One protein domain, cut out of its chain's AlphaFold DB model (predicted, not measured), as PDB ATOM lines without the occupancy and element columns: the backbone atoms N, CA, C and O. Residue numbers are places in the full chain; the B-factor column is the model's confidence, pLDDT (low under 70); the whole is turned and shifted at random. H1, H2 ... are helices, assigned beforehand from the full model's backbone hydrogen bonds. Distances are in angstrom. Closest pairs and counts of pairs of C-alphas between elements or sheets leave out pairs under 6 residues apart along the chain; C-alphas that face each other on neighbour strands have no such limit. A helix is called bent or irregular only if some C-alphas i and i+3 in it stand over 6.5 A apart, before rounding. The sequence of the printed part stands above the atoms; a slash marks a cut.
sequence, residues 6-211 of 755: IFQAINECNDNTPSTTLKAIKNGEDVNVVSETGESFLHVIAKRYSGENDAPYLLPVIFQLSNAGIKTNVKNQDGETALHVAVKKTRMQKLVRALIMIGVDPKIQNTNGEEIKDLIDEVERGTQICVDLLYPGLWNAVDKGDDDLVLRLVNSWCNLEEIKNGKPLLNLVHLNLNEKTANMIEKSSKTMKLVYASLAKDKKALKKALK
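What this domain is: This is residues 6 to 211 of the 755 residues of an uncharacterized protein of Mytilus galloprovincialis (UniProt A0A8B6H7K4). Two stacks of helices, set at an angle to each other, are bridged by one long bent helix: in the larger stack H1, H3 and H5 lie side by side in one row and H2, H4, H6 and H7 in a second row, while H8, H9, H10 and the arm H11a make a smaller, looser group. The other arm, H11b, comes back to H4 in the larger stack, and H12 folds back along it. You will find 206 printed residues with twelve named helices, H1 to H12 in chain order, and no named strand; the class is all helix. The whole is compact, with a radius of gyration of the C-alphas of 16.5 A, and spans 47 by 45 by 31 A.

How they stand to each other: Begin with the longest helix, H11, residues 179 to 199: by its hydrogen bonds it was assigned as one helix, but it is bent, C-alphas 187 and 190 being 6.7 A apart. Its arms H11a, residues 179 to 187, and H11b, residues 190 to 199, stand at a steep tilt of 48 degrees. H11a and H10, residues 169 to 176, form a hairpin in which they only just touch, with 3 pairs of C-alphas within 8 A, the closest those of Val 173 and Ala 182 at 5.6 A. H10 touches H8, residues 138 to 143, the closest C-alphas being those of Val 142 and Val 173 at 6.2 A. H8 forms a hairpin with H9, residues 147 to 154, their closest C-alphas, of Ala 141 and Val 150, being 5.7 A apart. At the other arm, H11b and H12, residues 203 to 209, form a hairpin at a shallow tilt of 9 degrees, with the C-alphas of Ala 197 and Leu 206 closest at 4.9 A. H11b also touches H4, residues 52 to 67, at a steep tilt of 42 degrees, the C-alphas of Pro 60 and Leu 199 coming closest at 5.4 A. H4 is irregular, but only just: C-alphas 53 and 56 are 7.0 A apart, and it has a kink of 30 degrees near residue 59. With residues 57 to 64 alone, H4 touches H2, residues 17 to 26, the same way at 11 degrees, closest at Pro 18 and Val 61, whose C-alphas are 5.5 A apart. H4 touches H6, residues 93 to 102, the same way at a shallow tilt of 5 degrees, closest at the C-alphas of Ser 66 and Ile 102, 6.1 A apart. H6 in turn touches H7, residues 125 to 134, at 18 degrees, with the C-alphas of Gln 93 and Thr 127 closest at 4.4 A. H7 and H8 meet only through their link. H1, residues 6 to 12, forms a hairpin with H2, closest at the C-alphas of Ala 9 and Thr 17, 5.0 A apart. H1 touches H3, residues 41 to 48, closest at the C-alphas of Ile 10 and Ile 45, 6.6 A apart. H3 touches H5, residues 82 to 87, with the C-alphas of His 43 and Ala 82 closest at 4.4 A. H5 and H6 form a hairpin. Every O i to N i+4 pair is within hydrogen-bond range in H1, H2, H3, H5, H6, H7, H8, H9, H11a, H11b and H12, but 8 of 12 are in H4 and 2 of 4 in H10.

Where its parts are: Find C-alpha 6 at (5.640, 30.711, 28.231), where H1 begins. H4 runs 22.7 A from C-alpha 52 to C-alpha 67 at (-2.253, 27.591, 16.610). H11b runs 14.7 A and H11a 12.4 A; H12 ends at C-alpha 209, (-10.984, 18.073, 14.709).

The domain as a whole: The C-alphas farthest apart are those of Asn 112 and Lys 211, at 48.0 A. The printed part has no cut. The links H2 to H3, H4 to H5, H6 to H7 and H9 to H10 are long. The mean pLDDT of the printed part is 92.7, and no printed residue is under 70.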
ATOM      1  N   ILE A   6       5.197  31.414  29.439       94.06
ATOM      2  CA  ILE A   6       5.640  30.711  28.231       94.06
ATOM      3  C   ILE A   6       7.173  30.667  28.168       94.06
ATOM      4  O   ILE A   6       7.732  29.609  27.880       94.06
ATOM      5  N   PHE A   7       7.859  31.775  28.480       94.81
ATOM      6  CA  PHE A   7       9.326  31.831  28.499       94.81
ATOM      7  C   PHE A   7       9.905  30.859  29.528       94.81
ATOM      8  O   PHE A   7      10.775  30.048  29.203       94.81
ATOM      9  N   GLN A   8       9.383  30.908  30.756       93.38
ATOM     10  CA  GLN A   8       9.829  30.038  31.838       93.38
ATOM     11  C   GLN A   8       9.627  28.559  31.484       93.38
ATOM     12  O   GLN A   8      10.559  27.767  31.604       93.38
ATOM     13  N   ALA A   9       8.450  28.197  30.962       94.62
ATOM     14  CA  ALA A   9       8.142  26.830  30.554       94.62
ATOM     15  C   ALA A   9       9.100  26.296  29.475       94.62
ATOM     16  O   ALA A   9       9.522  25.140  29.549       94.62
ATOM     17  N   ILE A  10       9.449  27.125  28.480       96.00
ATOM     18  CA  ILE A  10      10.400  26.756  27.419       96.00
ATOM     19  C   ILE A  10      11.794  26.511  28.006       96.00
ATOM     20  O   ILE A  10      12.435  25.534  27.631       96.00
ATOM     21  N   ASN A  11      12.258  27.353  28.931       93.50
ATOM     22  CA  ASN A  11      13.583  27.196  29.540       93.50
ATOM     23  C   ASN A  11      13.677  25.966  30.451       93.50
ATOM     24  O   ASN A  11      14.693  25.268  30.424       93.50
ATOM     25  N   GLU A  12      12.614  25.678  31.208       93.00
ATOM     26  CA  GLU A  12      12.517  24.478  32.045       93.00
ATOM     27  C   GLU A  12      12.584  23.185  31.216       93.00
ATOM     28  O   GLU A  12      13.233  22.236  31.649       93.00
ATOM     29  N   CYS A  13      11.961  23.168  30.026       93.69
ATOM     30  CA  CYS A  13      12.019  22.087  29.029       93.69
ATOM     31  C   CYS A  13      11.909  20.677  29.640       93.69
ATOM     32  O   CYS A  13      12.850  19.881  29.620       93.69
ATOM     33  N   ASN A  14      10.738  20.386  30.195       93.19
ATOM     34  CA  ASN A  14      10.410  19.124  30.851       93.19
ATOM     35  C   ASN A  14       9.023  18.623  30.405       93.19
ATOM     36  O   ASN A  14       8.335  19.262  29.605       93.19
ATOM     37  N   ASP A  15       8.566  17.501  30.967       88.62
ATOM     38  CA  ASP A  15       7.281  16.871  30.621       88.62
ATOM     39  C   ASP A  15       6.067  17.813  30.740       88.62
ATOM     40  O   ASP A  15       5.068  17.668  30.018       88.62
ATOM     41  N   ASN A  16       6.146  18.796  31.646       93.75
ATOM     42  CA  ASN A  16       5.084  19.760  31.901       93.75
ATOM     43  C   ASN A  16       5.094  20.938  30.926       93.75
ATOM     44  O   ASN A  16       4.038  21.558  30.777       93.75
ATOM     45  N   THR A  17       6.203  21.207  30.227       96.19
ATOM     46  CA  THR A  17       6.370  22.348  29.310       96.19
ATOM     47  C   THR A  17       5.204  22.496  28.315       96.19
ATOM     48  O   THR A  17       4.561  23.545  28.318       96.19
ATOM     49  N   PRO A  18       4.783  21.464  27.547       96.00
ATOM     50  CA  PRO A  18       3.610  21.597  26.677       96.00
ATOM     51  C   PRO A  18       2.312  21.946  27.417       96.00
ATOM     52  O   PRO A  18       1.429  22.603  26.868       96.00
ATOM     53  N   SER A  19       2.140  21.459  28.646       95.12
ATOM     54  CA  SER A  19       0.911  21.666  29.416       95.12
ATOM     55  C   SER A  19       0.865  23.055  30.047       95.12
ATOM     56  O   SER A  19      -0.209  23.656  30.104       95.12
ATOM     57  N   THR A  20       1.998  23.563  30.536       96.12
ATOM     58  CA  THR A  20       2.125  24.907  31.112       96.12
ATOM     59  C   THR A  20       1.992  25.971  30.030       96.12
ATOM     60  O   THR A  20       1.170  26.874  30.189       96.12
ATOM     61  N   THR A  21       2.659  25.809  28.883       96.88
ATOM     62  CA  THR A  21       2.518  26.724  27.741       96.88
ATOM     63  C   THR A  21       1.079  26.775  27.227       96.88
ATOM     64  O   THR A  21       0.511  27.856  27.078       96.88
ATOM     65  N   LEU A  22       0.418  25.626  27.051       95.62
ATOM     66  CA  LEU A  22      -0.976  25.603  26.600       95.62
ATOM     67  C   LEU A  22      -1.946  26.260  27.597       95.62
ATOM     68  O   LEU A  22      -2.957  26.830  27.184       95.62
ATOM     69  N   LYS A  23      -1.672  26.168  28.906       96.12
ATOM     70  CA  LYS A  23      -2.442  26.875  29.943       96.12
ATOM     71  C   LYS A  23      -2.221  28.384  29.860       96.12
ATOM     72  O   LYS A  23      -3.204  29.115  29.882       96.12
ATOM     73  N   ALA A  24      -0.977  28.832  29.716       95.69
ATOM     74  CA  ALA A  24      -0.631  30.244  29.562       95.69
ATOM     75  C   ALA A  24      -1.337  30.877  28.350       95.69
ATOM     76  O   ALA A  24      -2.039  31.877  28.492       95.69
ATOM     77  N   ILE A  25      -1.279  30.214  27.190       95.75
ATOM     78  CA  ILE A  25      -1.992  30.636  25.973       95.75
ATOM     79  C   ILE A  25      -3.505  30.734  26.230       95.75
ATOM     80  O   ILE A  25      -4.148  31.712  25.856       95.75
ATOM     81  N   LYS A  26      -4.098  29.743  26.910       94.00
ATOM     82  CA  LYS A  26      -5.537  29.739  27.236       94.00
ATOM     83  C   LYS A  26      -5.940  30.825  28.234       94.00
ATOM     84  O   LYS A  26      -7.097  31.234  28.220       94.00
ATOM     85  N   ASN A  27      -5.007  31.285  29.058       95.12
ATOM     86  CA  ASN A  27      -5.204  32.400  29.979       95.12
ATOM     87  C   ASN A  27      -5.022  33.772  29.300       95.12
ATOM     88  O   ASN A  27      -5.172  34.790  29.968       95.12
ATOM     89  N   GLY A  28      -4.740  33.807  27.992       92.75
ATOM     90  CA  GLY A  28      -4.631  35.037  27.208       92.75
ATOM     91  C   GLY A  28      -3.232  35.652  27.177       92.75
ATOM     92  O   GLY A  28      -3.107  36.830  26.855       92.75
ATOM     93  N   GLU A  29      -2.188  34.892  27.518       95.12
ATOM     94  CA  GLU A  29      -0.806  35.364  27.402       95.12
ATOM     95  C   GLU A  29      -0.438  35.619  25.930       95.12
ATOM     96  O   GLU A  29      -0.676  34.771  25.066       95.12
ATOM     97  N   ASP A  30       0.124  36.796  25.637       94.06
ATOM     98  CA  ASP A  30       0.480  37.185  24.271       94.06
ATOM     99  C   ASP A  30       1.706  36.403  23.775       94.06
ATOM    100  O   ASP A  30       2.813  36.515  24.306       94.06
ATOM    101  N   VAL A  31       1.509  35.625  22.711       95.06
ATOM    102  CA  VAL A  31       2.547  34.799  22.080       95.06
ATOM    103  C   VAL A  31       3.508  35.598  21.192       95.06
ATOM    104  O   VAL A  31       4.505  35.049  20.731       95.06
ATOM    105  N   ASN A  32       3.219  36.875  20.927       95.00
ATOM    106  CA  ASN A  32       3.995  37.733  20.030       95.00
ATOM    107  C   ASN A  32       4.940  38.700  20.756       95.00
ATOM    108  O   ASN A  32       5.528  39.575  20.113       95.00
ATOM    109  N   VAL A  33       5.103  38.544  22.071       93.75
ATOM    110  CA  VAL A  33       6.085  39.301  22.853       93.75
ATOM    111  C   VAL A  33       7.502  38.966  22.376       93.75
ATOM    112  O   VAL A  33       7.831  37.805  22.127       93.75
ATOM    113  N   VAL A  34       8.343  39.997  22.285       94.25
ATOM    114  CA  VAL A  34       9.767  39.882  21.946       94.25
ATOM    115  C   VAL A  34      10.653  40.321  23.112       94.25
ATOM    116  O   VAL A  34      10.222  41.100  23.970       94.25
ATOM    117  N   SER A  35      11.871  39.787  23.180       92.69
ATOM    118  CA  SER A  35      12.909  40.226  24.122       92.69
ATOM    119  C   SER A  35      13.448  41.617  23.760       92.69
ATOM    120  O   SER A  35      13.148  42.166  22.697       92.69
ATOM    121  N   GLU A  36      14.319  42.164  24.610       89.75
ATOM    122  CA  GLU A  36      15.092  43.379  24.297       89.75
ATOM    123  C   GLU A  36      15.990  43.201  23.058       89.75
ATOM    124  O   GLU A  36      16.236  44.151  22.315       89.75
ATOM    125  N   THR A  37      16.422  41.966  22.784       89.44
ATOM    126  CA  THR A  37      17.195  41.581  21.593       89.44
ATOM    127  C   THR A  37      16.330  41.270  20.364       89.44
ATOM    128  O   THR A  37      16.846  40.827  19.338       89.44
ATOM    129  N   GLY A  38      15.017  41.513  20.434       92.50
ATOM    130  CA  GLY A  38      14.072  41.248  19.343       92.50
ATOM    131  C   GLY A  38      13.715  39.767  19.169       92.50
ATOM    132  O   GLY A  38      13.121  39.382  18.166       92.50
ATOM    133  N   GLU A  39      14.064  38.916  20.131       94.50
ATOM    134  CA  GLU A  39      13.860  37.475  20.033       94.50
ATOM    135  C   GLU A  39      12.426  37.097  20.380       94.50
ATOM    136  O   GLU A  39      11.899  37.483  21.417       94.50
ATOM    137  N   SER A  40      11.794  36.313  19.509       96.50
ATOM    138  CA  SER A  40      10.501  35.677  19.784       96.50
ATOM    139  C   SER A  40      10.669  34.354  20.536       96.50
ATOM    140  O   SER A  40      11.762  33.787  20.594       96.50
ATOM    141  N   PHE A  41       9.568  33.778  21.036       97.50
ATOM    142  CA  PHE A  41       9.598  32.450  21.667       97.50
ATOM    143  C   PHE A  41      10.180  31.353  20.759       97.50
ATOM    144  O   PHE A  41      10.806  30.424  21.263       97.50
ATOM    145  N   LEU A  42      10.050  31.471  19.430       97.75
ATOM    146  CA  LEU A  42      10.660  30.522  18.490       97.75
ATOM    147  C   LEU A  42      12.197  30.574  18.524       97.75
ATOM    148  O   LEU A  42      12.836  29.531  18.413       97.75
ATOM    149  N   HIS A  43      12.796  31.754  18.730       97.62
ATOM    150  CA  HIS A  43      14.249  31.887  18.894       97.62
ATOM    151  C   HIS A  43      14.708  31.227  20.192       97.62
ATOM    152  O   HIS A  43      15.697  30.499  20.199       97.62
ATOM    153  N   VAL A  44      13.957  31.434  21.277       96.62
ATOM    154  CA  VAL A  44      14.245  30.811  22.577       96.62
ATOM    155  C   VAL A  44      14.194  29.288  22.460       96.62
ATOM    156  O   VAL A  44      15.114  28.614  22.920       96.62
ATOM    157  N   ILE A  45      13.190  28.740  21.765       97.44
ATOM    158  CA  ILE A  45      13.114  27.302  21.470       97.44
ATOM    159  C   ILE A  45      14.326  26.851  20.649       97.44
ATOM    160  O   ILE A  45      14.964  25.871  21.023       97.44
ATOM    161  N   ALA A  46      14.693  27.560  19.577       96.69
ATOM    162  CA  ALA A  46      15.840  27.189  18.744       96.69
ATOM    163  C   ALA A  46      17.171  27.194  19.519       96.69
ATOM    164  O   ALA A  46      18.003  26.293  19.358       96.69
ATOM    165  N   LYS A  47      17.351  28.155  20.431       95.06
ATOM    166  CA  LYS A  47      18.503  28.198  21.339       95.06
ATOM    167  C   LYS A  47      18.488  27.039  22.332       95.06
ATOM    168  O   LYS A  47      19.512  26.370  22.481       95.06
ATOM    169  N   ARG A  48      17.341  26.771  22.964       95.38
ATOM    170  CA  ARG A  48      17.194  25.760  24.025       95.38
ATOM    171  C   ARG A  48      17.220  24.321  23.514       95.38
ATOM    172  O   ARG A  48      17.714  23.451  24.224       95.38
ATOM    173  N   TYR A  49      16.695  24.064  22.322       95.31
ATOM    174  CA  TYR A  49      16.560  22.721  21.760       95.31
ATOM    175  C   TYR A  49      17.931  22.098  21.488       95.31
ATOM    176  O   TYR A  49      18.699  22.609  20.678       95.31
ATOM    177  N   SER A  50      18.258  21.001  22.156       91.06
ATOM    178  CA  SER A  50      19.584  20.371  22.100       91.06
ATOM    179  C   SER A  50      19.621  19.066  21.302       91.06
ATOM    180  O   SER A  50      20.703  18.585  20.973       91.06
ATOM    181  N   GLY A  51      18.463  18.505  20.947       87.94
ATOM    182  CA  GLY A  51      18.373  17.261  20.190       87.94
ATOM    183  C   GLY A  51      17.070  16.513  20.449       87.94
ATOM    184  O   GLY A  51      16.064  17.097  20.845       87.94
ATOM    185  N   GLU A  52      17.085  15.199  20.224       84.81
ATOM    186  CA  GLU A  52      15.876  14.364  20.246       84.81
ATOM    187  C   GLU A  52      15.191  14.274  21.611       84.81
ATOM    188  O   GLU A  52      13.967  14.199  21.661       84.81
ATOM    189  N   ASN A  53      15.948  14.354  22.708       88.75
ATOM    190  CA  ASN A  53      15.392  14.297  24.064       88.75
ATOM    191  C   ASN A  53      14.488  15.496  24.389       88.75
ATOM    192  O   ASN A  53      13.561  15.360  25.177       88.75
ATOM    193  N   ASP A  54      14.724  16.653  23.762       93.50
ATOM    194  CA  ASP A  54      13.889  17.844  23.956       93.50
ATOM    195  C   ASP A  54      12.652  17.836  23.036       93.50
ATOM    196  O   ASP A  54      11.716  18.622  23.224       93.50
ATOM    197  N   ALA A  55      12.621  16.958  22.023       93.62
ATOM    198  CA  ALA A  55      11.583  16.949  20.999       93.62
ATOM    199  C   ALA A  55      10.161  16.722  21.550       93.62
ATOM    200  O   ALA A  55       9.267  17.479  21.154       93.62
ATOM    201  N   PRO A  56       9.923  15.788  22.495       93.88
ATOM    202  CA  PRO A  56       8.611  15.602  23.123       93.88
ATOM    203  C   PRO A  56       8.082  16.829  23.884       93.88
ATOM    204  O   PRO A  56       6.873  16.934  24.119       93.88
ATOM    205  N   TYR A  57       8.961  17.759  24.275       94.94
ATOM    206  CA  TYR A  57       8.622  18.914  25.115       94.94
ATOM    207  C   TYR A  57       8.502  20.202  24.310       94.94
ATOM    208  O   TYR A  57       7.554  20.962  24.500       94.94
ATOM    209  N   LEU A  58       9.435  20.442  23.389       97.50
ATOM    210  CA  LEU A  58       9.518  21.710  22.669       97.50
ATOM    211  C   LEU A  58       8.798  21.688  21.320       97.50
ATOM    212  O   LEU A  58       8.202  22.700  20.952       97.50
ATOM    213  N   LEU A  59       8.776  20.561  20.594       97.56
ATOM    214  CA  LEU A  59       8.067  20.521  19.307       97.56
ATOM    215  C   LEU A  59       6.560  20.745  19.472       97.56
ATOM    216  O   LEU A  59       6.019  21.557  18.720       97.56
ATOM    217  N   PRO A  60       5.867  20.156  20.470       98.06
ATOM    218  CA  PRO A  60       4.466  20.486  20.695       98.06
ATOM    219  C   PRO A  60       4.225  21.969  20.955       98.06
ATOM    220  O   PRO A  60       3.238  22.515  20.466       98.06
ATOM    221  N   VAL A  61       5.135  22.640  21.666       98.12
ATOM    222  CA  VAL A  61       5.023  24.077  21.940       98.12
ATOM    223  C   VAL A  61       5.070  24.900  20.651       98.12
ATOM    224  O   VAL A  61       4.272  25.821  20.505       98.12
ATOM    225  N   ILE A  62       5.905  24.538  19.672       98.19
ATOM    226  CA  ILE A  62       5.949  25.214  18.360       98.19
ATOM    227  C   ILE A  62       4.564  25.197  17.692       98.19
ATOM    228  O   ILE A  62       4.066  26.235  17.249       98.19
ATOM    229  N   PHE A  63       3.894  24.042  17.685       97.94
ATOM    230  CA  PHE A  63       2.546  23.916  17.122       97.94
ATOM    231  C   PHE A  63       1.476  24.614  17.975       97.94
ATOM    232  O   PHE A  63       0.515  25.147  17.426       97.94
ATOM    233  N   GLN A  64       1.631  24.667  19.302       97.75
ATOM    234  CA  GLN A  64       0.742  25.444  20.177       97.75
ATOM    235  C   GLN A  64       0.828  26.944  19.887       97.75
ATOM    236  O   GLN A  64      -0.207  27.594  19.754       97.75
ATOM    237  N   LEU A  65       2.046  27.476  19.751       96.88
ATOM    238  CA  LEU A  65       2.292  28.877  19.417       96.88
ATOM    239  C   LEU A  65       1.763  29.209  18.015       96.88
ATOM    240  O   LEU A  65       1.119  30.240  17.831       96.88
ATOM    241  N   SER A  66       1.960  28.313  17.043       95.75
ATOM    242  CA  SER A  66       1.390  28.446  15.695       95.75
ATOM    243  C   SER A  66      -0.140  28.509  15.724       95.75
ATOM    244  O   SER A  66      -0.720  29.455  15.194       95.75
ATOM    245  N   ASN A  67      -0.795  27.589  16.439       94.38
ATOM    246  CA  ASN A  67      -2.253  27.591  16.610       94.38
ATOM    247  C   ASN A  67      -2.779  28.838  17.350       94.38
ATOM    248  O   ASN A  67      -3.959  29.166  17.230       94.38
ATOM    249  N   ALA A  68      -1.926  29.514  18.125       94.94
ATOM    250  CA  ALA A  68      -2.231  30.767  18.814       94.94
ATOM    251  C   ALA A  68      -1.928  32.024  17.974       94.94
ATOM    252  O   ALA A  68      -2.187  33.134  18.434       94.94
ATOM    253  N   GLY A  69      -1.401  31.874  16.753       93.00
ATOM    254  CA  GLY A  69      -1.114  32.991  15.850       93.00
ATOM    255  C   GLY A  69       0.219  33.695  16.116       93.00
ATOM    256  O   GLY A  69       0.303  34.919  15.980       93.00
ATOM    257  N   ILE A  70       1.261  32.955  16.509       94.31
ATOM    258  CA  ILE A  70       2.616  33.511  16.615       94.31
ATOM    259  C   ILE A  70       3.126  34.015  15.255       94.31
ATOM    260  O   ILE A  70       2.981  33.354  14.226       94.31
ATOM    261  N   LYS A  71       3.785  35.174  15.252       93.94
ATOM    262  CA  LYS A  71       4.520  35.695  14.097       93.94
ATOM    263  C   LYS A  71       5.759  34.827  13.852       93.94
ATOM    264  O   LYS A  71       6.710  34.850  14.631       93.94
ATOM    265  N   THR A  72       5.752  34.072  12.757       92.81
ATOM    266  CA  THR A  72       6.793  33.084  12.417       92.81
ATOM    267  C   THR A  72       8.102  33.717  11.942       92.81
ATOM    268  O   THR A  72       9.180  33.215  12.243       92.81
ATOM    269  N   ASN A  73       8.015  34.855  11.256       94.06
ATOM    270  CA  ASN A  73       9.127  35.489  10.542       94.06
ATOM    271  C   ASN A  73       9.742  36.692  11.287       94.06
ATOM    272  O   ASN A  73      10.256  37.618  10.660       94.06
ATOM    273  N   VAL A  74       9.655  36.712  12.623       95.44
ATOM    274  CA  VAL A  74      10.316  37.733  13.458       95.44
ATOM    275  C   VAL A  74      11.832  37.618  13.299       95.44
ATOM    276  O   VAL A  74      12.353  36.503  13.261       95.44
ATOM    277  N   LYS A  75      12.513  38.764  13.224       96.69
ATOM    278  CA  LYS A  75      13.972  38.867  13.181       96.69
ATOM    279  C   LYS A  75      14.505  39.421  14.499       96.69
ATOM    280  O   LYS A  75      13.943  40.395  15.003       96.69
ATOM    281  N   ASN A  76      15.577  38.832  15.020       95.88
ATOM    282  CA  ASN A  76      16.326  39.392  16.143       95.88
ATOM    283  C   ASN A  76      17.214  40.581  15.694       95.88
ATOM    284  O   ASN A  76      17.162  41.010  14.538       95.88
ATOM    285  N   GLN A  77      18.033  41.118  16.604       95.00
ATOM    286  CA  GLN A  77      18.979  42.209  16.311       95.00
ATOM    287  C   GLN A  77      19.995  41.879  15.197       95.00
ATOM    288  O   GLN A  77      20.385  42.781  14.459       95.00
ATOM    289  N   ASP A  78      20.350  40.605  15.015       93.31
ATOM    290  CA  ASP A  78      21.232  40.123  13.941       93.31
ATOM    291  C   ASP A  78      20.471  39.867  12.621       93.31
ATOM    292  O   ASP A  78      20.999  39.326  11.652       93.31
ATOM    293  N   GLY A  79      19.185  40.228  12.555       95.31
ATOM    294  CA  GLY A  79      18.329  39.961  11.399       95.31
ATOM    295  C   GLY A  79      17.946  38.489  11.239       95.31
ATOM    296  O   GLY A  79      17.317  38.132  10.242       95.31
ATOM    297  N   GLU A  80      18.303  37.642  12.199       96.81
ATOM    298  CA  GLU A  80      18.104  36.202  12.150       96.81
ATOM    299  C   GLU A  80      16.681  35.843  12.542       96.81
ATOM    300  O   GLU A  80      16.126  36.392  13.490       96.81
ATOM    301  N   THR A  81      16.098  34.892  11.815       97.25
ATOM    302  CA  THR A  81      14.881  34.198  12.252       97.25
ATOM    303  C   THR A  81      15.250  32.999  13.124       97.25
ATOM    304  O   THR A  81      16.383  32.514  13.101       97.25
ATOM    305  N   ALA A  82      14.265  32.421  13.814       96.62
ATOM    306  CA  ALA A  82      14.460  31.185  14.576       96.62
ATOM    307  C   ALA A  82      15.051  30.034  13.734       96.62
ATOM    308  O   ALA A  82      15.748  29.176  14.272       96.62
ATOM    309  N   LEU A  83      14.805  30.028  12.418       96.50
ATOM    310  CA  LEU A  83      15.348  29.026  11.504       96.50
ATOM    311  C   LEU A  83      16.855  29.198  11.273       96.50
ATOM    312  O   LEU A  83      17.561  28.198  11.274       96.50
ATOM    313  N   HIS A  84      17.355  30.437  11.176       96.56
ATOM    314  CA  HIS A  84      18.798  30.721  11.091       96.56
ATOM    315  C   HIS A  84      19.525  30.221  12.342       96.56
ATOM    316  O   HIS A  84      20.568  29.580  12.251       96.56
ATOM    317  N   VAL A  85      18.941  30.461  13.521       95.25
ATOM    318  CA  VAL A  85      19.495  29.982  14.795       95.25
ATOM    319  C   VAL A  85      19.498  28.451  14.856       95.25
ATOM    320  O   VAL A  85      20.450  27.857  15.360       95.25
ATOM    321  N   ALA A  86      18.450  27.801  14.339       95.06
ATOM    322  CA  ALA A  86      18.326  26.347  14.355       95.06
ATOM    323  C   ALA A  86      19.340  25.652  13.431       95.06
ATOM    324  O   ALA A  86      19.953  24.678  13.853       95.06
ATOM    325  N   VAL A  87      19.546  26.131  12.198       94.06
ATOM    326  CA  VAL A  87      20.415  25.440  11.216       94.06
ATOM    327  C   VAL A  87      21.905  25.480  11.564       94.06
ATOM    328  O   VAL A  87      22.649  24.614  11.118       94.06
ATOM    329  N   LYS A  88      22.335  26.421  12.414       91.44
ATOM    330  CA  LYS A  88      23.718  26.520  12.916       91.44
ATOM    331  C   LYS A  88      24.102  25.417  13.911       91.44
ATOM    332  O   LYS A  88      25.254  25.344  14.334       91.44
ATOM    333  N   LYS A  89      23.139  24.614  14.369       90.00
ATOM    334  CA  LYS A  89      23.334  23.569  15.384       90.00
ATOM    335  C   LYS A  89      23.212  22.184  14.756       90.00
ATOM    336  O   LYS A  89      22.522  21.991  13.758       90.00
ATOM    337  N   THR A  90      23.848  21.202  15.387       87.88
ATOM    338  CA  THR A  90      23.897  19.827  14.881       87.88
ATOM    339  C   THR A  90      22.648  19.028  15.248       87.88
ATOM    340  O   THR A  90      22.074  19.227  16.316       87.88
ATOM    341  N   ARG A  91      22.214  18.097  14.389       86.81
ATOM    342  CA  ARG A  91      21.049  17.208  14.608       86.81
ATOM    343  C   ARG A  91      19.721  17.946  14.839       86.81
ATOM    344  O   ARG A  91      18.912  17.576  15.697       86.81
ATOM    345  N   MET A  92      19.486  19.003  14.066       91.25
ATOM    346  CA  MET A  92      18.329  19.896  14.213       91.25
ATOM    347  C   MET A  92      17.178  19.591  13.248       91.25
ATOM    348  O   MET A  92      16.187  20.320  13.233       91.25
ATOM    349  N   GLN A  93      17.248  18.502  12.477       91.88
ATOM    350  CA  GLN A  93      16.294  18.188  11.410       91.88
ATOM    351  C   GLN A  93      14.823  18.198  11.862       91.88
ATOM    352  O   GLN A  93      13.970  18.741  11.163       91.88
ATOM    353  N   LYS A  94      14.502  17.685  13.062       93.94
ATOM    354  CA  LYS A  94      13.122  17.688  13.588       93.94
ATOM    355  C   LYS A  94      12.627  19.102  13.921       93.94
ATOM    356  O   LYS A  94      11.476  19.426  13.632       93.94
ATOM    357  N   LEU A  95      13.495  19.940  14.494       95.75
ATOM    358  CA  LEU A  95      13.195  21.337  14.813       95.75
ATOM    359  C   LEU A  95      13.047  22.174  13.538       95.75
ATOM    360  O   LEU A  95      12.056  22.883  13.387       95.75
ATOM    361  N   VAL A  96      14.003  22.063  12.615       95.44
ATOM    362  CA  VAL A  96      14.004  22.760  11.319       95.44
ATOM    363  C   VAL A  96      12.742  22.416  10.530       95.44
ATOM    364  O   VAL A  96      12.040  23.322  10.079       95.44
ATOM    365  N   ARG A  97      12.378  21.126  10.461       95.56
ATOM    366  CA  ARG A  97      11.119  20.673   9.857       95.56
ATOM    367  C   ARG A  97       9.909  21.339  10.508       95.56
ATOM    368  O   ARG A  97       9.086  21.908   9.801       95.56
ATOM    369  N   ALA A  98       9.812  21.320  11.840       96.94
ATOM    370  CA  ALA A  98       8.687  21.922  12.557       96.94
ATOM    371  C   ALA A  98       8.575  23.441  12.324       96.94
ATOM    372  O   ALA A  98       7.471  23.945  12.126       96.94
ATOM    373  N   LEU A  99       9.700  24.164  12.299       97.19
ATOM    374  CA  LEU A  99       9.733  25.603  12.021       97.19
ATOM    375  C   LEU A  99       9.259  25.919  10.595       97.19
ATOM    376  O   LEU A  99       8.415  26.795  10.412       97.19
ATOM    377  N   ILE A 100       9.733  25.183   9.585       95.81
ATOM    378  CA  ILE A 100       9.276  25.389   8.202       95.81
ATOM    379  C   ILE A 100       7.802  24.986   8.055       95.81
ATOM    380  O   ILE A 100       7.036  25.697   7.405       95.81
ATOM    381  N   MET A 101       7.367  23.902   8.711       95.38
ATOM    382  CA  MET A 101       5.964  23.480   8.718       95.38
ATOM    383  C   MET A 101       5.047  24.600   9.214       95.38
ATOM    384  O   MET A 101       4.064  24.908   8.547       95.38
ATOM    385  N   ILE A 102       5.358  25.265  10.333       95.25
ATOM    386  CA  ILE A 102       4.496  26.345  10.850       95.25
ATOM    387  C   ILE A 102       4.508  27.629  10.002       95.25
ATOM    388  O   ILE A 102       3.666  28.494  10.246       95.25
ATOM    389  N   GLY A 103       5.397  27.735   9.007       93.69
ATOM    390  CA  GLY A 103       5.481  28.867   8.079       93.69
ATOM    391  C   GLY A 103       6.643  29.826   8.353       93.69
ATOM    392  O   GLY A 103       6.512  31.028   8.125       93.69
ATOM    393  N   VAL A 104       7.769  29.348   8.899       94.94
ATOM    394  CA  VAL A 104       9.008  30.146   8.911       94.94
ATOM    395  C   VAL A 104       9.634  30.096   7.516       94.94
ATOM    396  O   VAL A 104       9.940  29.018   7.009       94.94
ATOM    397  N   ASP A 105       9.801  31.258   6.889       93.19
ATOM    398  CA  ASP A 105      10.243  31.394   5.498       93.19
ATOM    399  C   ASP A 105      11.769  31.181   5.391       93.19
ATOM    400  O   ASP A 105      12.540  31.984   5.931       93.19
ATOM    401  N   PRO A 106      12.230  30.119   4.699       94.38
ATOM    402  CA  PRO A 106      13.651  29.798   4.587       94.38
ATOM    403  C   PRO A 106      14.434  30.773   3.698       94.38
ATOM    404  O   PRO A 106      15.660  30.733   3.701       94.38
ATOM    405  N   LYS A 107      13.751  31.639   2.937       94.69
ATOM    406  CA  LYS A 107      14.380  32.622   2.043       94.69
ATOM    407  C   LYS A 107      14.677  33.963   2.703       94.69
ATOM    408  O   LYS A 107      15.216  34.863   2.060       94.69
ATOM    409  N   ILE A 108      14.244  34.157   3.944       94.75
ATOM    410  CA  ILE A 108      14.541  35.391   4.662       94.75
ATOM    411  C   ILE A 108      16.048  35.464   4.884       94.75
ATOM    412  O   ILE A 108      16.625  34.504   5.369       94.75
ATOM    413  N   GLN A 109      16.644  36.611   4.569       96.25
ATOM    414  CA  GLN A 109      18.063  36.867   4.799       96.25
ATOM    415  C   GLN A 109      18.310  37.536   6.155       96.25
ATOM    416  O   GLN A 109      17.501  38.378   6.585       96.25
ATOM    417  N   ASN A 110      19.427  37.199   6.799       95.12
ATOM    418  CA  ASN A 110      19.927  37.904   7.985       95.12
ATOM    419  C   ASN A 110      20.537  39.279   7.624       95.12
ATOM    420  O   ASN A 110      20.466  39.722   6.474       95.12
ATOM    421  N   THR A 111      21.110  39.997   8.598       95.81
ATOM    422  CA  THR A 111      21.772  41.295   8.336       95.81
ATOM    423  C   THR A 111      22.985  41.187   7.410       95.81
ATOM    424  O   THR A 111      23.314  42.171   6.749       95.81
ATOM    425  N   ASN A 112      23.610  40.010   7.311       93.56
ATOM    426  CA  ASN A 112      24.728  39.737   6.406       93.56
ATOM    427  C   ASN A 112      24.278  39.395   4.974       93.56
ATOM    428  O   ASN A 112      25.120  39.259   4.089       93.56
ATOM    429  N   GLY A 113      22.970  39.259   4.725       93.94
ATOM    430  CA  GLY A 113      22.431  38.851   3.425       93.94
ATOM    431  C   GLY A 113      22.412  37.335   3.193       93.94
ATOM    432  O   GLY A 113      22.110  36.909   2.081       93.94
ATOM    433  N   GLU A 114      22.709  36.531   4.215       94.50
ATOM    434  CA  GLU A 114      22.775  35.066   4.140       94.50
ATOM    435  C   GLU A 114      21.369  34.459   4.275       94.50
ATOM    436  O   GLU A 114      20.615  34.834   5.179       94.50
ATOM    437  N   GLU A 115      21.011  33.523   3.389       93.88
ATOM    438  CA  GLU A 115      19.844  32.645   3.538       93.88
ATOM    439  C   GLU A 115      20.204  31.414   4.386       93.88
ATOM    440  O   GLU A 115      21.371  31.106   4.625       93.88
ATOM    441  N   ILE A 116      19.209  30.617   4.795       92.44
ATOM    442  CA  ILE A 116      19.490  29.429   5.619       92.44
ATOM    443  C   ILE A 116      20.402  28.411   4.923       92.44
ATOM    444  O   ILE A 116      21.120  27.696   5.608       92.44
ATOM    445  N   LYS A 117      20.373  28.331   3.582       90.62
ATOM    446  CA  LYS A 117      21.213  27.403   2.807       90.62
ATOM    447  C   LYS A 117      22.692  27.763   2.880       90.62
ATOM    448  O   LYS A 117      23.518  26.867   2.771       90.62
ATOM    449  N   ASP A 118      23.000  29.036   3.098       90.94
ATOM    450  CA  ASP A 118      24.371  29.530   3.210       90.94
ATOM    451  C   ASP A 118      24.972  29.221   4.593       90.94
ATOM    452  O   ASP A 118      26.186  29.248   4.768       90.94
ATOM    453  N   LEU A 119      24.122  28.903   5.580       90.06
ATOM    454  CA  LEU A 119      24.504  28.682   6.977       90.06
ATOM    455  C   LEU A 119      24.606  27.204   7.383       90.06
ATOM    456  O   LEU A 119      25.009  26.920   8.512       90.06
ATOM    457  N   ILE A 120      24.190  26.267   6.525       88.69
ATOM    458  CA  ILE A 120      24.207  24.835   6.852       88.69
ATOM    459  C   ILE A 120      25.623  24.295   6.662       88.69
ATOM    460  O   ILE A 120      26.199  24.387   5.581       88.69
ATOM    461  N   ASP A 121      26.165  23.692   7.718       79.69
ATOM    462  CA  ASP A 121      27.419  22.945   7.647       79.69
ATOM    463  C   ASP A 121      27.235  21.689   6.771       79.69
ATOM    464  O   ASP A 121      26.283  20.926   6.958       79.69
ATOM    465  N   GLU A 122      28.161  21.440   5.838       71.56
ATOM    466  CA  GLU A 122      28.148  20.270   4.948       71.56
ATOM    467  C   GLU A 122      28.101  18.931   5.711       71.56
ATOM    468  O   GLU A 122      27.622  17.922   5.182       71.56
ATOM    469  N   VAL A 123      28.572  18.903   6.963       72.81
ATOM    470  CA  VAL A 123      28.562  17.706   7.820       72.81
ATOM    471  C   VAL A 123      27.149  17.364   8.324       72.81
ATOM    472  O   VAL A 123      26.855  16.201   8.624       72.81
ATOM    473  N   GLU A 124      26.226  18.327   8.354       82.50
ATOM    474  CA  GLU A 124      24.869  18.174   8.890       82.50
ATOM    475  C   GLU A 124      23.875  17.608   7.868       82.50
ATOM    476  O   GLU A 124      22.856  18.211   7.517       82.50
ATOM    477  N   ARG A 125      24.141  16.373   7.427       86.31
ATOM    478  CA  ARG A 125      23.385  15.687   6.367       86.31
ATOM    479  C   ARG A 125      21.870  15.643   6.606       86.31
ATOM    480  O   ARG A 125      21.104  15.844   5.669       86.31
ATOM    481  N   GLY A 126      21.425  15.398   7.841       88.12
ATOM    482  CA  GLY A 126      19.995  15.343   8.172       88.12
ATOM    483  C   GLY A 126      19.293  16.697   8.026       88.12
ATOM    484  O   GLY A 126      18.207  16.772   7.447       88.12
ATOM    485  N   THR A 127      19.921  17.770   8.513       90.75
ATOM    486  CA  THR A 127      19.406  19.141   8.376       90.75
ATOM    487  C   THR A 127      19.413  19.576   6.914       90.75
ATOM    488  O   THR A 127      18.413  20.114   6.442       90.75
ATOM    489  N   GLN A 128      20.484  19.266   6.177       92.44
ATOM    490  CA  GLN A 128      20.598  19.562   4.750       92.44
ATOM    491  C   GLN A 128      19.473  18.901   3.940       92.44
ATOM    492  O   GLN A 128      18.736  19.592   3.239       92.44
ATOM    493  N   ILE A 129      19.264  17.588   4.107       93.00
ATOM    494  CA  ILE A 129      18.173  16.855   3.439       93.00
ATOM    495  C   ILE A 129      16.815  17.480   3.778       93.00
ATOM    496  O   ILE A 129      15.993  17.695   2.889       93.00
ATOM    497  N   CYS A 130      16.574  17.808   5.051       93.56
ATOM    498  CA  CYS A 130      15.332  18.452   5.476       93.56
ATOM    499  C   CYS A 130      15.100  19.792   4.763       93.56
ATOM    500  O   CYS A 130      13.987  20.070   4.315       93.56
ATOM    501  N   VAL A 131      16.136  20.626   4.662       93.69
ATOM    502  CA  VAL A 131      16.041  21.928   3.997       93.69
ATOM    503  C   VAL A 131      15.827  21.751   2.498       93.69
ATOM    504  O   VAL A 131      14.948  22.403   1.945       93.69
ATOM    505  N   ASP A 132      16.520  20.828   1.837       93.50
ATOM    506  CA  ASP A 132      16.321  20.563   0.405       93.50
ATOM    507  C   ASP A 132      14.910  20.043   0.083       93.50
ATOM    508  O   ASP A 132      14.325  20.358  -0.962       93.50
ATOM    509  N   LEU A 133      14.318  19.291   1.012       93.94
ATOM    510  CA  LEU A 133      12.949  18.804   0.889       93.94
ATOM    511  C   LEU A 133      11.882  19.889   1.079       93.94
ATOM    512  O   LEU A 133      10.779  19.743   0.557       93.94
ATOM    513  N   LEU A 134      12.184  20.962   1.811       94.81
ATOM    514  CA  LEU A 134      11.183  21.958   2.207       94.81
ATOM    515  C   LEU A 134      11.433  23.362   1.642       94.81
ATOM    516  O   LEU A 134      10.540  24.204   1.666       94.81
ATOM    517  N   TYR A 135      12.616  23.631   1.098       94.31
ATOM    518  CA  TYR A 135      12.947  24.887   0.432       94.31
ATOM    519  C   TYR A 135      12.194  25.007  -0.905       94.31
ATOM    520  O   TYR A 135      12.047  24.006  -1.612       94.31
ATOM    521  N   PRO A 136      11.737  26.208  -1.316       94.38
ATOM    522  CA  PRO A 136      11.808  27.519  -0.661       94.38
ATOM    523  C   PRO A 136      10.657  27.801   0.324       94.38
ATOM    524  O   PRO A 136      10.422  28.954   0.672       94.38
ATOM    525  N   GLY A 137       9.910  26.789   0.757       92.44
ATOM    526  CA  GLY A 137       8.705  26.949   1.567       92.44
ATOM    527  C   GLY A 137       7.439  27.130   0.727       92.44
ATOM    528  O   GLY A 137       7.485  27.466  -0.459       92.44
ATOM    529  N   LEU A 138       6.289  26.881   1.360       92.69
ATOM    530  CA  LEU A 138       4.994  26.762   0.679       92.69
ATOM    531  C   LEU A 138       4.578  28.059  -0.016       92.69
ATOM    532  O   LEU A 138       4.196  28.033  -1.181       92.69
ATOM    533  N   TRP A 139       4.714  29.195   0.665       90.50
ATOM    534  CA  TRP A 139       4.325  30.496   0.121       90.50
ATOM    535  C   TRP A 139       5.074  30.833  -1.174       90.50
ATOM    536  O   TRP A 139       4.466  31.226  -2.166       90.50
ATOM    537  N   ASN A 140       6.391  30.603  -1.189       91.56
ATOM    538  CA  ASN A 140       7.236  30.839  -2.359       91.56
ATOM    539  C   ASN A 140       6.938  29.852  -3.503       91.56
ATOM    540  O   ASN A 140       7.080  30.211  -4.670       91.56
ATOM    541  N   ALA A 141       6.537  28.618  -3.190       94.00
ATOM    542  CA  ALA A 141       6.137  27.632  -4.194       94.00
ATOM    543  C   ALA A 141       4.803  28.006  -4.868       94.00
ATOM    544  O   ALA A 141       4.695  27.939  -6.091       94.00
ATOM    545  N   VAL A 142       3.820  28.469  -4.083       93.19
ATOM    546  CA  VAL A 142       2.528  28.953  -4.600       93.19
ATOM    547  C   VAL A 142       2.703  30.222  -5.432       93.19
ATOM    548  O   VAL A 142       2.106  30.340  -6.497       93.19
ATOM    549  N   ASP A 143       3.542  31.161  -4.991       91.62
ATOM    550  CA  ASP A 143       3.820  32.392  -5.741       91.62
ATOM    551  C   ASP A 143       4.405  32.102  -7.135       91.62
ATOM    552  O   ASP A 143       4.020  32.722  -8.121       91.62
ATOM    553  N   LYS A 144       5.270  31.084  -7.230       93.19
ATOM    554  CA  LYS A 144       5.863  30.626  -8.494       93.19
ATOM    555  C   LYS A 144       4.938  29.772  -9.366       93.19
ATOM    556  O   LYS A 144       5.300  29.509 -10.510       93.19
ATOM    557  N   GLY A 145       3.799  29.318  -8.844       93.75
ATOM    558  CA  GLY A 145       2.894  28.414  -9.557       93.75
ATOM    559  C   GLY A 145       3.439  26.988  -9.739       93.75
ATOM    560  O   GLY A 145       3.129  26.339 -10.731       93.75
ATOM    561  N   ASP A 146       4.285  26.501  -8.824       95.00
ATOM    562  CA  ASP A 146       4.888  25.161  -8.913       95.00
ATOM    563  C   ASP A 146       3.999  24.108  -8.229       95.00
ATOM    564  O   ASP A 146       4.127  23.840  -7.031       95.00
ATOM    565  N   ASP A 147       3.060  23.526  -8.981       94.12
ATOM    566  CA  ASP A 147       2.084  22.560  -8.457       94.12
ATOM    567  C   ASP A 147       2.723  21.344  -7.759       94.12
ATOM    568  O   ASP A 147       2.232  20.921  -6.712       94.12
ATOM    569  N   ASP A 148       3.798  20.768  -8.311       93.81
ATOM    570  CA  ASP A 148       4.422  19.550  -7.767       93.81
ATOM    571  C   ASP A 148       5.097  19.831  -6.422       93.81
ATOM    572  O   ASP A 148       4.851  19.152  -5.418       93.81
ATOM    573  N   LEU A 149       5.874  20.913  -6.372       94.88
ATOM    574  CA  LEU A 149       6.499  21.382  -5.147       94.88
ATOM    575  C   LEU A 149       5.455  21.738  -4.084       94.88
ATOM    576  O   LEU A 149       5.626  21.389  -2.914       94.88
ATOM    577  N   VAL A 150       4.361  22.399  -4.474       95.06
ATOM    578  CA  VAL A 150       3.256  22.711  -3.562       95.06
ATOM    579  C   VAL A 150       2.631  21.434  -3.010       95.06
ATOM    580  O   VAL A 150       2.475  21.321  -1.794       95.06
ATOM    581  N   LEU A 151       2.322  20.443  -3.852       94.00
ATOM    582  CA  LEU A 151       1.774  19.162  -3.398       94.00
ATOM    583  C   LEU A 151       2.724  18.447  -2.433       94.00
ATOM    584  O   LEU A 151       2.276  17.944  -1.401       94.00
ATOM    585  N   ARG A 152       4.034  18.448  -2.708       94.75
ATOM    586  CA  ARG A 152       5.050  17.909  -1.791       94.75
ATOM    587  C   ARG A 152       5.020  18.618  -0.436       94.75
ATOM    588  O   ARG A 152       5.004  17.943   0.592       94.75
ATOM    589  N   LEU A 153       4.975  19.950  -0.411       95.31
ATOM    590  CA  LEU A 153       4.970  20.753   0.822       95.31
ATOM    591  C   LEU A 153       3.667  20.593   1.622       95.31
ATOM    592  O   LEU A 153       3.697  20.458   2.845       95.31
ATOM    593  N   VAL A 154       2.523  20.507   0.942       94.31
ATOM    594  CA  VAL A 154       1.223  20.194   1.565       94.31
ATOM    595  C   VAL A 154       1.253  18.790   2.182       94.31
ATOM    596  O   VAL A 154       0.876  18.613   3.340       94.31
ATOM    597  N   ASN A 155       1.793  17.802   1.462       94.81
ATOM    598  CA  ASN A 155       2.002  16.437   1.965       94.81
ATOM    599  C   ASN A 155       3.135  16.332   3.004       94.81
ATOM    600  O   ASN A 155       3.320  15.282   3.618       94.81
ATOM    601  N   SER A 156       3.881  17.415   3.227       95.62
ATOM    602  CA  SER A 156       4.853  17.569   4.318       95.62
ATOM    603  C   SER A 156       4.255  18.269   5.540       95.62
ATOM    604  O   SER A 156       4.964  18.539   6.508       95.62
ATOM    605  N   TRP A 157       2.943  18.533   5.501       95.94
ATOM    606  CA  TRP A 157       2.158  19.185   6.545       95.94
ATOM    607  C   TRP A 157       2.548  20.645   6.806       95.94
ATOM    608  O   TRP A 157       2.492  21.110   7.944       95.94
ATOM    609  N   CYS A 158       2.935  21.384   5.762       94.56
ATOM    610  CA  CYS A 158       3.102  22.833   5.860       94.56
ATOM    611  C   CYS A 158       1.765  23.550   6.122       94.56
ATOM    612  O   CYS A 158       0.704  23.136   5.649       94.56
ATOM    613  N   ASN A 159       1.833  24.658   6.860       91.00
ATOM    614  CA  ASN A 159       0.681  25.438   7.290       91.00
ATOM    615  C   ASN A 159      -0.071  26.049   6.098       91.00
ATOM    616  O   ASN A 159       0.489  26.836   5.339       91.00
ATOM    617  N   LEU A 160      -1.361  25.733   5.973       88.31
ATOM    618  CA  LEU A 160      -2.220  26.240   4.895       88.31
ATOM    619  C   LEU A 160      -2.967  27.529   5.277       88.31
ATOM    620  O   LEU A 160      -3.564  28.167   4.413       88.31
ATOM    621  N   GLU A 161      -2.953  27.915   6.555       83.12
ATOM    622  CA  GLU A 161      -3.664  29.093   7.078       83.12
ATOM    623  C   GLU A 161      -2.741  30.314   7.251       83.12
ATOM    624  O   GLU A 161      -3.069  31.257   7.968       83.12
ATOM    625  N   GLU A 162      -1.576  30.316   6.596       76.25
ATOM    626  CA  GLU A 162      -0.625  31.423   6.675       76.25
ATOM    627  C   GLU A 162      -1.203  32.714   6.063       76.25
ATOM    628  O   GLU A 162      -1.749  32.727   4.953       76.25
ATOM    629  N   ILE A 163      -1.049  33.825   6.789       77.62
ATOM    630  CA  ILE A 163      -1.416  35.171   6.344       77.62
ATOM    631  C   ILE A 163      -0.134  35.989   6.221       77.62
ATOM    632  O   ILE A 163       0.535  36.250   7.221       77.62
ATOM    633  N   LYS A 164       0.181  36.462   5.013       74.62
ATOM    634  CA  LYS A 164       1.335  37.337   4.768       74.62
ATOM    635  C   LYS A 164       0.882  38.570   3.991       74.62
ATOM    636  O   LYS A 164       0.077  38.501   3.064       74.62
ATOM    637  N   ASN A 165       1.310  39.737   4.475       70.75
ATOM    638  CA  ASN A 165       0.851  41.060   4.027       70.75
ATOM    639  C   ASN A 165      -0.684  41.238   4.055       70.75
ATOM    640  O   ASN A 165      -1.261  41.860   3.166       70.75
ATOM    641  N   GLY A 166      -1.357  40.653   5.053       70.94
ATOM    642  CA  GLY A 166      -2.816  40.737   5.207       70.94
ATOM    643  C   GLY A 166      -3.622  39.900   4.207       70.94
ATOM    644  O   GLY A 166      -4.848  39.981   4.210       70.94
ATOM    645  N   LYS A 167      -2.965  39.090   3.366       78.44
ATOM    646  CA  LYS A 167      -3.619  38.181   2.419       78.44
ATOM    647  C   LYS A 167      -3.440  36.726   2.871       78.44
ATOM    648  O   LYS A 167      -2.306  36.329   3.154       78.44
ATOM    649  N   PRO A 168      -4.518  35.925   2.942       85.06
ATOM    650  CA  PRO A 168      -4.404  34.496   3.206       85.06
ATOM    651  C   PRO A 168      -3.781  33.783   2.001       85.06
ATOM    652  O   PRO A 168      -4.071  34.137   0.854       85.06
ATOM    653  N   LEU A 169      -2.971  32.751   2.255       85.06
ATOM    654  CA  LEU A 169      -2.346  31.922   1.214       85.06
ATOM    655  C   LEU A 169      -3.368  31.398   0.189       85.06
ATOM    656  O   LEU A 169      -3.089  31.368  -1.007       85.06
ATOM    657  N   LEU A 170      -4.575  31.051   0.647       82.94
ATOM    658  CA  LEU A 170      -5.633  30.490  -0.195       82.94
ATOM    659  C   LEU A 170      -6.065  31.417  -1.347       82.94
ATOM    660  O   LEU A 170      -6.495  30.936  -2.392       82.94
ATOM    661  N   ASN A 171      -5.889  32.735  -1.205       84.06
ATOM    662  CA  ASN A 171      -6.169  33.671  -2.295       84.06
ATOM    663  C   ASN A 171      -5.172  33.517  -3.451       84.06
ATOM    664  O   ASN A 171      -5.558  33.673  -4.603       84.06
ATOM    665  N   LEU A 172      -3.900  33.229  -3.155       85.38
ATOM    666  CA  LEU A 172      -2.864  33.020  -4.174       85.38
ATOM    667  C   LEU A 172      -2.973  31.638  -4.817       85.38
ATOM    668  O   LEU A 172      -2.681  31.491  -5.997       85.38
ATOM    669  N   VAL A 173      -3.445  30.645  -4.062       87.31
ATOM    670  CA  VAL A 173      -3.646  29.270  -4.539       87.31
ATOM    671  C   VAL A 173      -4.540  29.231  -5.781       87.31
ATOM    672  O   VAL A 173      -4.157  28.626  -6.774       87.31
ATOM    673  N   HIS A 174      -5.680  29.926  -5.771       86.62
ATOM    674  CA  HIS A 174      -6.593  29.961  -6.926       86.62
ATOM    675  C   HIS A 174      -6.098  30.816  -8.095       86.62
ATOM    676  O   HIS A 174      -6.581  30.661  -9.212       86.62
ATOM    677  N   LEU A 175      -5.172  31.744  -7.839       88.38
ATOM    678  CA  LEU A 175      -4.627  32.630  -8.867       88.38
ATOM    679  C   LEU A 175      -3.459  31.990  -9.618       88.38
ATOM    680  O   LEU A 175      -3.344  32.173 -10.827       88.38
ATOM    681  N   ASN A 176      -2.600  31.265  -8.901       91.69
ATOM    682  CA  ASN A 176      -1.302  30.835  -9.414       91.69
ATOM    683  C   ASN A 176      -1.197  29.323  -9.657       91.69
ATOM    684  O   ASN A 176      -0.248  28.900 -10.312       91.69
ATOM    685  N   LEU A 177      -2.114  28.507  -9.122       92.56
ATOM    686  CA  LEU A 177      -2.071  27.048  -9.262       92.56
ATOM    687  C   LEU A 177      -3.188  26.518 -10.149       92.56
ATOM    688  O   LEU A 177      -4.219  27.156 -10.364       92.56
ATOM    689  N   ASN A 178      -3.000  25.284 -10.606       93.31
ATOM    690  CA  ASN A 178      -4.030  24.577 -11.339       93.31
ATOM    691  C   ASN A 178      -5.230  24.255 -10.433       93.31
ATOM    692  O   ASN A 178      -5.080  23.903  -9.260       93.31
ATOM    693  N   GLU A 179      -6.434  24.278 -11.013       91.75
ATOM    694  CA  GLU A 179      -7.704  24.063 -10.299       91.75
ATOM    695  C   GLU A 179      -7.706  22.757  -9.484       91.75
ATOM    696  O   GLU A 179      -8.183  22.699  -8.350       91.75
ATOM    697  N   LYS A 180      -7.106  21.693 -10.032       92.00
ATOM    698  CA  LYS A 180      -6.968  20.403  -9.343       92.00
ATOM    699  C   LYS A 180      -6.158  20.530  -8.049       92.00
ATOM    700  O   LYS A 180      -6.576  19.996  -7.023       92.00
ATOM    701  N   THR A 181      -5.024  21.219  -8.098       90.81
ATOM    702  CA  THR A 181      -4.121  21.417  -6.957       90.81
ATOM    703  C   THR A 181      -4.765  22.317  -5.913       90.81
ATOM    704  O   THR A 181      -4.770  21.974  -4.731       90.81
ATOM    705  N   ALA A 182      -5.399  23.410  -6.345       90.06
ATOM    706  CA  ALA A 182      -6.143  24.307  -5.468       90.06
ATOM    707  C   ALA A 182      -7.256  23.572  -4.699       90.06
ATOM    708  O   ALA A 182      -7.319  23.631  -3.469       90.06
ATOM    709  N   ASN A 183      -8.053  22.766  -5.403       88.88
ATOM    710  CA  ASN A 183      -9.097  21.938  -4.801       88.88
ATOM    711  C   ASN A 183      -8.539  20.891  -3.818       88.88
ATOM    712  O   ASN A 183      -9.187  20.562  -2.821       88.88
ATOM    713  N   MET A 184      -7.352  20.332  -4.081       88.50
ATOM    714  CA  MET A 184      -6.690  19.412  -3.147       88.50
ATOM    715  C   MET A 184      -6.235  20.126  -1.869       88.50
ATOM    716  O   MET A 184      -6.417  19.585  -0.780       88.50
ATOM    717  N   ILE A 185      -5.694  21.340  -1.982       89.44
ATOM    718  CA  ILE A 185      -5.265  22.155  -0.834       89.44
ATOM    719  C   ILE A 185      -6.452  22.483   0.077       89.44
ATOM    720  O   ILE A 185      -6.370  22.289   1.292       89.44
ATOM    721  N   GLU A 186      -7.581  22.903  -0.498       86.06
ATOM    722  CA  GLU A 186      -8.798  23.194   0.266       86.06
ATOM    723  C   GLU A 186      -9.316  21.975   1.032       86.06
ATOM    724  O   GLU A 186      -9.630  22.069   2.222       86.06
ATOM    725  N   LYS A 187      -9.344  20.808   0.378       87.06
ATOM    726  CA  LYS A 187      -9.748  19.546   1.017       87.06
ATOM    727  C   LYS A 187      -8.817  19.167   2.169       87.06
ATOM    728  O   LYS A 187      -9.291  18.712   3.210       87.06
ATOM    729  N   SER A 188      -7.517  19.410   2.020       89.94
ATOM    730  CA  SER A 188      -6.500  19.087   3.028       89.94
ATOM    731  C   SER A 188      -6.513  20.012   4.250       89.94
ATOM    732  O   SER A 188      -6.019  19.615   5.307       89.94
ATOM    733  N   SER A 189      -7.112  21.207   4.169       89.19
ATOM    734  CA  SER A 189      -7.159  22.188   5.271       89.19
ATOM    735  C   SER A 189      -7.715  21.612   6.579       89.19
ATOM    736  O   SER A 189      -7.139  21.794   7.656       89.19
ATOM    737  N   LYS A 190      -8.806  20.842   6.501       91.81
ATOM    738  CA  LYS A 190      -9.417  20.208   7.681       91.81
ATOM    739  C   LYS A 190      -8.494  19.165   8.308       91.81
ATOM    740  O   LYS A 190      -8.357  19.121   9.531       91.81
ATOM    741  N   THR A 191      -7.831  18.364   7.478       94.94
ATOM    742  CA  THR A 191      -6.862  17.368   7.938       94.94
ATOM    743  C   THR A 191      -5.621  18.027   8.543       94.94
ATOM    744  O   THR A 191      -5.124  17.558   9.563       94.94
ATOM    745  N   MET A 192      -5.168  19.178   8.034       94.50
ATOM    746  CA  MET A 192      -4.068  19.925   8.662       94.50
ATOM    747  C   MET A 192      -4.412  20.405  10.075       94.50
ATOM    748  O   MET A 192      -3.576  20.309  10.972       94.50
ATOM    749  N   LYS A 193      -5.663  20.813  10.333       94.38
ATOM    750  CA  LYS A 193      -6.118  21.130  11.702       94.38
ATOM    751  C   LYS A 193      -6.021  19.930  12.637       94.38
ATOM    752  O   LYS A 193      -5.676  20.101  13.806       94.38
ATOM    753  N   LEU A 194      -6.305  18.722  12.142       97.06
ATOM    754  CA  LEU A 194      -6.085  17.489  12.900       97.06
ATOM    755  C   LEU A 194      -4.597  17.294  13.212       97.06
ATOM    756  O   LEU A 194      -4.255  17.058  14.374       97.06
ATOM    757  N   VAL A 195      -3.728  17.397  12.201       97.69
ATOM    758  CA  VAL A 195      -2.272  17.232  12.347       97.69
ATOM    759  C   VAL A 195      -1.729  18.204  13.396       97.69
ATOM    760  O   VAL A 195      -1.114  17.778  14.374       97.69
ATOM    761  N   TYR A 196      -2.042  19.495  13.268       97.50
ATOM    762  CA  TYR A 196      -1.544  20.543  14.160       97.50
ATOM    763  C   TYR A 196      -2.093  20.397  15.576       97.50
ATOM    764  O   TYR A 196      -1.355  20.572  16.542       97.50
ATOM    765  N   ALA A 197      -3.366  20.024  15.735       97.44
ATOM    766  CA  ALA A 197      -3.929  19.750  17.054       97.44
ATOM    767  C   ALA A 197      -3.284  18.523  17.725       97.44
ATOM    768  O   ALA A 197      -3.128  18.503  18.950       97.44
ATOM    769  N   SER A 198      -2.904  17.514  16.933       97.81
ATOM    770  CA  SER A 198      -2.225  16.306  17.409       97.81
ATOM    771  C   SER A 198      -0.806  16.621  17.877       97.81
ATOM    772  O   SER A 198      -0.469  16.322  19.025       97.81
ATOM    773  N   LEU A 199      -0.015  17.280  17.020       97.88
ATOM    774  CA  LEU A 199       1.372  17.657  17.298       97.88
ATOM    775  C   LEU A 199       1.468  18.679  18.435       97.88
ATOM    776  O   LEU A 199       2.356  18.569  19.271       97.88
ATOM    777  N   ALA A 200       0.500  19.593  18.564       97.19
ATOM    778  CA  ALA A 200       0.420  20.554  19.668       97.19
ATOM    779  C   ALA A 200       0.101  19.928  21.040       97.19
ATOM    780  O   ALA A 200      -0.022  20.650  22.032       97.19
ATOM    781  N   LYS A 201      -0.105  18.604  21.130       96.25
ATOM    782  CA  LYS A 201      -0.545  17.913  22.359       96.25
ATOM    783  C   LYS A 201      -1.867  18.482  22.926       96.25
ATOM    784  O   LYS A 201      -2.194  18.256  24.095       96.25
ATOM    785  N   ASP A 202      -2.682  19.187  22.124       95.94
ATOM    786  CA  ASP A 202      -3.976  19.731  22.563       95.94
ATOM    787  C   ASP A 202      -5.090  18.698  22.365       95.94
ATOM    788  O   ASP A 202      -5.816  18.654  21.368       95.94
ATOM    789  N   LYS A 203      -5.290  17.887  23.407       94.62
ATOM    790  CA  LYS A 203      -6.333  16.856  23.451       94.62
ATOM    791  C   LYS A 203      -7.740  17.404  23.164       94.62
ATOM    792  O   LYS A 203      -8.582  16.630  22.697       94.62
ATOM    793  N   LYS A 204      -8.055  18.664  23.499       94.88
ATOM    794  CA  LYS A 204      -9.392  19.249  23.277       94.88
ATOM    795  C   LYS A 204      -9.560  19.646  21.813       94.88
ATOM    796  O   LYS A 204     -10.571  19.271  21.218       94.88
ATOM    797  N   ALA A 205      -8.569  20.326  21.239       95.88
ATOM    798  CA  ALA A 205      -8.558  20.677  19.821       95.88
ATOM    799  C   ALA A 205      -8.585  19.419  18.938       95.88
ATOM    800  O   ALA A 205      -9.422  19.325  18.043       95.88
ATOM    801  N   LEU A 206      -7.795  18.396  19.285       97.44
ATOM    802  CA  LEU A 206      -7.779  17.106  18.592       97.44
ATOM    803  C   LEU A 206      -9.164  16.447  18.598       97.44
ATOM    804  O   LEU A 206      -9.684  16.048  17.561       97.44
ATOM    805  N   LYS A 207      -9.825  16.407  19.765       96.94
ATOM    806  CA  LYS A 207     -11.193  15.869  19.873       96.94
ATOM    807  C   LYS A 207     -12.193  16.652  19.018       96.94
ATOM    808  O   LYS A 207     -13.167  16.067  18.565       96.94
ATOM    809  N   LYS A 208     -12.004  17.964  18.846       96.62
ATOM    810  CA  LYS A 208     -12.863  18.792  17.991       96.62
ATOM    811  C   LYS A 208     -12.618  18.485  16.511       96.62
ATOM    812  O   LYS A 208     -13.594  18.312  15.795       96.62
ATOM    813  N   ALA A 209     -11.357  18.383  16.089       96.06
ATOM    814  CA  ALA A 209     -10.984  18.073  14.709       96.06
ATOM    815  C   ALA A 209     -11.496  16.691  14.267       96.06
ATOM    816  O   ALA A 209     -12.095  16.576  13.206       96.06
ATOM    817  N   LEU A 210     -11.383  15.677  15.132       96.75
ATOM    818  CA  LEU A 210     -11.854  14.307  14.873       96.75
ATOM    819  C   LEU A 210     -13.377  14.165  14.699       96.75
ATOM    820  O   LEU A 210     -13.847  13.092  14.341       96.75
ATOM    821  N   LYS A 211     -14.173  15.207  14.984       95.44
ATOM    822  CA  LYS A 211     -15.625  15.176  14.732       95.44
ATOM    823  C   LYS A 211     -15.982  15.400  13.264       95.44
ATOM    824  O   LYS A 211     -17.120  15.128  12.896       95.44
TER     825      LYS A 211